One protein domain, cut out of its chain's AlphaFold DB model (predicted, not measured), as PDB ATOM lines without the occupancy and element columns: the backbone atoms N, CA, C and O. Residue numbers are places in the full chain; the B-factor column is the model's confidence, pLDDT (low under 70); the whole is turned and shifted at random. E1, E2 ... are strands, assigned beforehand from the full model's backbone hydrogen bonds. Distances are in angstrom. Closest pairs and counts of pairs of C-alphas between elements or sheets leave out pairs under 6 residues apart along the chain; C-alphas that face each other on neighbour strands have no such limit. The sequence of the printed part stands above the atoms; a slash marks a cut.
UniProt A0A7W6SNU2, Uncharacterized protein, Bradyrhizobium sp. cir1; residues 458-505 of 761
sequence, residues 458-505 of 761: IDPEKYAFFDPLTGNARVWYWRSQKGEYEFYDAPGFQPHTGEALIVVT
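What this domain is: This is residues 458 to 505 of the 761 residues of an uncharacterized protein of Bradyrhizobium sp. cir1 (UniProt A0A7W6SNU2). There is little regular structure here: one short two-strand hairpin, E1 then E2, between two long loop stretches. The first stretch, residues 458 to 475, runs out to a tip near Leu 469, and the last folds back so that residues 502 to 503 pair antiparallel with residues 476 to 477 of E1, on the side away from E2. The printed part has 48 residues, 8 of them in named strands, with no named helix; the class is all strand. It is compact, radius of gyration of the C-alphas 11.0 A, but elongated, 33 by 20 by 16 A.

How they stand to each other: E1, residues 476 to 479, and E2, residues 485 to 488, are antiparallel neighbours at 156 degrees, a hairpin with a tight link. N 478 and O 486 are within hydrogen-bond range at 2.9 A, N 488 and O 476 at 2.8 A.

Where its parts are: E1 begins at C-alpha 476 (39.499, 47.283, -23.985) and is 10.5 A long. E2, 10.4 A, ends at C-alpha 488 (39.530, 51.421, -27.115).

The domain as a whole: The C-alphas farthest apart, of Leu 469 and Lys 482, are 34.5 A apart. The printed part has no cut. Mean pLDDT of the printed part is 74.9; residues 460 to 462, 468 to 473, 490 to 491 and 495 are under 70.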
ATOM      1  N   ILE A 458      40.791  55.483 -27.748       78.56
ATOM      2  CA  ILE A 458      40.586  56.465 -26.682       78.56
ATOM      3  C   ILE A 458      41.873  56.844 -25.956       78.56
ATOM      4  O   ILE A 458      42.842  56.088 -25.894       78.56
ATOM      5  N   ASP A 459      41.844  58.054 -25.404       74.94
ATOM      6  CA  ASP A 459      42.874  58.629 -24.547       74.94
ATOM      7  C   ASP A 459      42.595  58.228 -23.079       74.94
ATOM      8  O   ASP A 459      41.535  58.583 -22.547       74.94
ATOM      9  N   PRO A 460      43.496  57.475 -22.421       66.75
ATOM     10  CA  PRO A 460      43.261  56.913 -21.092       66.75
ATOM     11  C   PRO A 460      43.114  57.962 -19.979       66.75
ATOM     12  O   PRO A 460      42.533  57.656 -18.942       66.75
ATOM     13  N   GLU A 461      43.575  59.201 -20.168       67.62
ATOM     14  CA  GLU A 461      43.411  60.261 -19.159       67.62
ATOM     15  C   GLU A 461      42.006  60.884 -19.163       67.62
ATOM     16  O   GLU A 461      41.592  61.511 -18.189       67.62
ATOM     17  N   LYS A 462      41.251  60.704 -20.254       67.75
ATOM     18  CA  LYS A 462      39.949  61.358 -20.470       67.75
ATOM     19  C   LYS A 462      38.762  60.405 -20.376       67.75
ATOM     20  O   LYS A 462      37.621  60.865 -20.403       67.75
ATOM     21  N   TYR A 463      39.008  59.098 -20.284       71.44
ATOM     22  CA  TYR A 463      37.972  58.071 -20.368       71.44
ATOM     23  C   TYR A 463      37.906  57.212 -19.101       71.44
ATOM     24  O   TYR A 463      38.915  56.704 -18.614       71.44
ATOM     25  N   ALA A 464      36.700  57.020 -18.559       74.31
ATOM     26  CA  ALA A 464      36.493  56.196 -17.372       74.31
ATOM     27  C   ALA A 464      36.577  54.699 -17.724       74.31
ATOM     28  O   ALA A 464      35.751  54.180 -18.472       74.31
ATOM     29  N   PHE A 465      37.563  54.004 -17.150       72.25
ATOM     30  CA  PHE A 465      37.866  52.598 -17.451       72.25
ATOM     31  C   PHE A 465      36.808  51.593 -16.985       72.25
ATOM     32  O   PHE A 465      36.650  50.533 -17.592       72.25
ATOM     33  N   PHE A 466      36.070  51.928 -15.928       76.56
ATOM     34  CA  PHE A 466      35.014  51.091 -15.371       76.56
ATOM     35  C   PHE A 466      33.731  51.887 -15.204       76.56
ATOM     36  O   PHE A 466      33.754  53.091 -14.943       76.56
ATOM     37  N   ASP A 467      32.611  51.188 -15.324       70.62
ATOM     38  CA  ASP A 467      31.312  51.717 -14.951       70.62
ATOM     39  C   ASP A 467      31.239  51.933 -13.424       70.62
ATOM     40  O   ASP A 467      31.438  50.969 -12.675       70.62
ATOM     41  N   PRO A 468      30.938  53.154 -12.940       66.19
ATOM     42  CA  PRO A 468      30.881  53.452 -11.509       66.19
ATOM     43  C   PRO A 468      29.826  52.655 -10.726       66.19
ATOM     44  O   PRO A 468      29.978  52.492  -9.519       66.19
ATOM     45  N   LEU A 469      28.762  52.176 -11.384       59.06
ATOM     46  CA  LEU A 469      27.627  51.501 -10.734       59.06
ATOM     47  C   LEU A 469      27.728  49.973 -10.782       59.06
ATOM     48  O   LEU A 469      27.312  49.304  -9.840       59.06
ATOM     49  N   THR A 470      28.275  49.411 -11.863       65.12
ATOM     50  CA  THR A 470      28.315  47.950 -12.077       65.12
ATOM     51  C   THR A 470      29.709  47.345 -11.928       65.12
ATOM     52  O   THR A 470      29.837  46.132 -11.795       65.12
ATOM     53  N   GLY A 471      30.767  48.164 -11.948       65.44
ATOM     54  CA  GLY A 471      32.155  47.697 -11.904       65.44
ATOM     55  C   GLY A 471      32.630  47.000 -13.185       65.44
ATOM     56  O   GLY A 471      33.775  46.555 -13.239       65.44
ATOM     57  N   ASN A 472      31.781  46.927 -14.214       67.44
ATOM     58  CA  ASN A 472      32.119  46.338 -15.502       67.44
ATOM     59  C   ASN A 472      33.125  47.214 -16.256       67.44
ATOM     60  O   ASN A 472      33.060  48.447 -16.220       67.44
ATOM     61  N   ALA A 473      34.054  46.568 -16.954       69.75
ATOM     62  CA  ALA A 473      35.039  47.245 -17.783       69.75
ATOM     63  C   ALA A 473      34.367  47.905 -18.994       69.75
ATOM     64  O   ALA A 473      33.602  47.266 -19.716       69.75
ATOM     65  N   ARG A 474      34.667  49.189 -19.203       74.06
ATOM     66  CA  ARG A 474      34.208  49.994 -20.349       74.06
ATOM     67  C   ARG A 474      35.291  50.185 -21.406       74.06
ATOM     68  O   ARG A 474      35.047  50.816 -22.426       74.06
ATOM     69  N   VAL A 475      36.494  49.697 -21.124       81.12
ATOM     70  CA  VAL A 475      37.668  49.898 -21.959       81.12
ATOM     71  C   VAL A 475      38.305  48.554 -22.255       81.12
ATOM     72  O   VAL A 475      38.473  47.710 -21.367       81.12
ATOM     73  N   TRP A 476      38.688  48.390 -23.513       83.38
ATOM     74  CA  TRP A 476      39.499  47.283 -23.985       83.38
ATOM     75  C   TRP A 476      40.859  47.817 -24.414       83.38
ATOM     76  O   TRP A 476      40.972  48.955 -24.864       83.38
ATOM     77  N   TYR A 477      41.906  47.021 -24.252       83.56
ATOM     78  CA  TYR A 477      43.267  47.436 -24.543       83.56
ATOM     79  C   TYR A 477      44.016  46.404 -25.376       83.56
ATOM     80  O   TYR A 477      43.669  45.223 -25.428       83.56
ATOM     81  N   TRP A 478      45.075  46.881 -26.014       84.69
ATOM     82  CA  TRP A 478      46.040  46.075 -26.742       84.69
ATOM     83  C   TRP A 478      47.458  46.450 -26.301       84.69
ATOM     84  O   TRP A 478      47.726  47.620 -26.014       84.69
ATOM     85  N   ARG A 479      48.363  45.465 -26.210       82.12
ATOM     86  CA  ARG A 479      49.745  45.657 -25.740       82.12
ATOM     87  C   ARG A 479      50.750  45.180 -26.785       82.12
ATOM     88  O   ARG A 479      50.744  44.016 -27.173       82.12
ATOM     89  N   SER A 480      51.667  46.065 -27.161       78.50
ATOM     90  CA  SER A 480      52.768  45.784 -28.089       78.50
ATOM     91  C   SER A 480      53.910  44.995 -27.426       78.50
ATOM     92  O   SER A 480      54.129  45.090 -26.217       78.50
ATOM     93  N   GLN A 481      54.723  44.288 -28.223       75.62
ATOM     94  CA  GLN A 481      55.923  43.558 -27.763       75.62
ATOM     95  C   GLN A 481      56.975  44.460 -27.089       75.62
ATOM     96  O   GLN A 481      57.778  43.982 -26.293       75.62
ATOM     97  N   LYS A 482      56.955  45.771 -27.367       73.94
ATOM     98  CA  LYS A 482      57.811  46.780 -26.711       73.94
ATOM     99  C   LYS A 482      57.244  47.303 -25.382       73.94
ATOM    100  O   LYS A 482      57.867  48.148 -24.750       73.94
ATOM    101  N   GLY A 483      56.077  46.813 -24.955       70.00
ATOM    102  CA  GLY A 483      55.434  47.199 -23.697       70.00
ATOM    103  C   GLY A 483      54.547  48.448 -23.770       70.00
ATOM    104  O   GLY A 483      54.174  48.973 -22.725       70.00
ATOM    105  N   GLU A 484      54.199  48.920 -24.967       76.00
ATOM    106  CA  GLU A 484      53.292  50.059 -25.176       76.00
ATOM    107  C   GLU A 484      51.822  49.614 -25.171       76.00
ATOM    108  O   GLU A 484      51.504  48.531 -25.666       76.00
ATOM    109  N   TYR A 485      50.938  50.448 -24.616       79.44
ATOM    110  CA  TYR A 485      49.512  50.162 -24.443       79.44
ATOM    111  C   TYR A 485      48.653  51.090 -25.312       79.44
ATOM    112  O   TYR A 485      48.867  52.302 -25.330       79.44
ATOM    113  N   GLU A 486      47.643  50.530 -25.978       85.06
ATOM    114  CA  GLU A 486      46.585  51.269 -26.675       85.06
ATOM    115  C   GLU A 486      45.211  50.910 -26.102       85.06
ATOM    116  O   GLU A 486      44.977  49.749 -25.775       85.06
ATOM    117  N   PHE A 487      44.295  51.880 -26.015       86.06
ATOM    118  CA  PHE A 487      42.978  51.722 -25.385       86.06
ATOM    119  C   PHE A 487      41.834  52.055 -26.359       86.06
ATOM    120  O   PHE A 487      41.979  52.935 -27.209       86.06
ATOM    121  N   TYR A 488      40.697  51.365 -26.222       81.56
ATOM    122  CA  TYR A 488      39.530  51.421 -27.115       81.56
ATOM    123  C   TYR A 488      38.203  51.423 -26.323       81.56
ATOM    124  O   TYR A 488      38.120  50.816 -25.254       81.56
ATOM    125  N   ASP A 489      37.172  52.107 -26.836       76.12
ATOM    126  CA  ASP A 489      35.893  52.392 -26.143       76.12
ATOM    127  C   ASP A 489      34.787  51.329 -26.273       76.12
ATOM    128  O   ASP A 489      33.770  51.421 -25.583       76.12
ATOM    129  N   ALA A 490      34.953  50.338 -27.145       69.69
ATOM    130  CA  ALA A 490      33.961  49.294 -27.375       69.69
ATOM    131  C   ALA A 490      34.638  47.947 -27.696       69.69
ATOM    132  O   ALA A 490      35.793  47.915 -28.139       69.69
ATOM    133  N   PRO A 491      33.945  46.816 -27.473       67.88
ATOM    134  CA  PRO A 491      34.511  45.503 -27.738       67.88
ATOM    135  C   PRO A 491      34.675  45.288 -29.244       67.88
ATOM    136  O   PRO A 491      33.822  45.673 -30.043       67.88
ATOM    137  N   GLY A 492      35.764  44.637 -29.639       72.44
ATOM    138  CA  GLY A 492      36.047  44.366 -31.042       72.44
ATOM    139  C   GLY A 492      37.503  43.992 -31.275       72.44
ATOM    140  O   GLY A 492      38.180  43.476 -30.387       72.44
ATOM    141  N   PHE A 493      37.976  44.263 -32.486       75.75
ATOM    142  CA  PHE A 493      39.322  43.928 -32.937       75.75
ATOM    143  C   PHE A 493      40.108  45.204 -33.226       75.75
ATOM    144  O   PHE A 493      39.539  46.200 -33.683       75.75
ATOM    145  N   GLN A 494      41.416  45.178 -32.972       76.75
ATOM    146  CA  GLN A 494      42.280  46.314 -33.268       76.75
ATOM    147  C   GLN A 494      42.307  46.556 -34.791       76.75
ATOM    148  O   GLN A 494      42.588  45.619 -35.543       76.75
ATOM    149  N   PRO A 495      42.085  47.795 -35.277       69.88
ATOM    150  CA  PRO A 495      41.904  48.052 -36.711       69.88
ATOM    151  C   PRO A 495      43.088  47.689 -37.622       69.88
ATOM    152  O   PRO A 495      42.891  47.513 -38.818       69.88
ATOM    153  N   HIS A 496      44.311  47.606 -37.084       73.12
ATOM    154  CA  HIS A 496      45.537  47.436 -37.880       73.12
ATOM    155  C   HIS A 496      46.126  46.024 -37.802       73.12
ATOM    156  O   HIS A 496      46.642  45.523 -38.794       73.12
ATOM    157  N   THR A 497      46.071  45.388 -36.632       77.38
ATOM    158  CA  THR A 497      46.656  44.056 -36.397       77.38
ATOM    159  C   THR A 497      45.611  42.943 -36.489       77.38
ATOM    160  O   THR A 497      45.970  41.787 -36.684       77.38
ATOM    161  N   GLY A 498      44.318  43.278 -36.360       71.00
ATOM    162  CA  GLY A 498      43.223  42.309 -36.309       71.00
ATOM    163  C   GLY A 498      43.165  41.504 -35.007       71.00
ATOM    164  O   GLY A 498      42.335  40.605 -34.890       71.00
ATOM    165  N   GLU A 499      44.018  41.807 -34.026       77.88
ATOM    166  CA  GLU A 499      44.030  41.113 -32.741       77.88
ATOM    167  C   GLU A 499      42.824  41.523 -31.886       77.88
ATOM    168  O   GLU A 499      42.380  42.677 -31.895       77.88
ATOM    169  N   ALA A 500      42.258  40.555 -31.161       76.25
ATOM    170  CA  ALA A 500      41.113  40.792 -30.293       76.25
ATOM    171  C   ALA A 500      41.515  41.711 -29.135       76.25
ATOM    172  O   ALA A 500      42.512  41.471 -28.452       76.25
ATOM    173  N   LEU A 501      40.724  42.758 -28.907       79.62
ATOM    174  CA  LEU A 501      40.986  43.692 -27.823       79.62
ATOM    175  C   LEU A 501      40.691  43.017 -26.476       79.62
ATOM    176  O   LEU A 501      39.641  42.399 -26.286       79.62
ATOM    177  N   ILE A 502      41.623  43.138 -25.532       80.56
ATOM    178  CA  ILE A 502      41.549  42.477 -24.227       80.56
ATOM    179  C   ILE A 502      40.818  43.395 -23.254       80.56
ATOM    180  O   ILE A 502      41.087  44.591 -23.187       80.56
ATOM    181  N   VAL A 503      39.888  42.847 -22.478       80.38
ATOM    182  CA  VAL A 503      39.161  43.621 -21.468       80.38
ATOM    183  C   VAL A 503      40.111  44.123 -20.371       80.38
ATOM    184  O   VAL A 503      40.933  43.362 -19.855       80.38
ATOM    185  N   VAL A 504      40.016  45.403 -20.004       81.75
ATOM    186  CA  VAL A 504      40.811  45.955 -18.896       81.75
ATOM    187  C   VAL A 504      40.254  45.459 -17.558       81.75
ATOM    188  O   VAL A 504      39.062  45.590 -17.289       81.75
ATOM    189  N   THR A 505      41.112  44.928 -16.683       79.44
ATOM    190  CA  THR A 505      40.759  44.539 -15.304       79.44
ATOM    191  C   THR A 505      41.416  45.468 -14.281       79.44
ATOM    192  O   THR A 505      42.383  46.170 -14.590       79.44
TER     193      THR A 505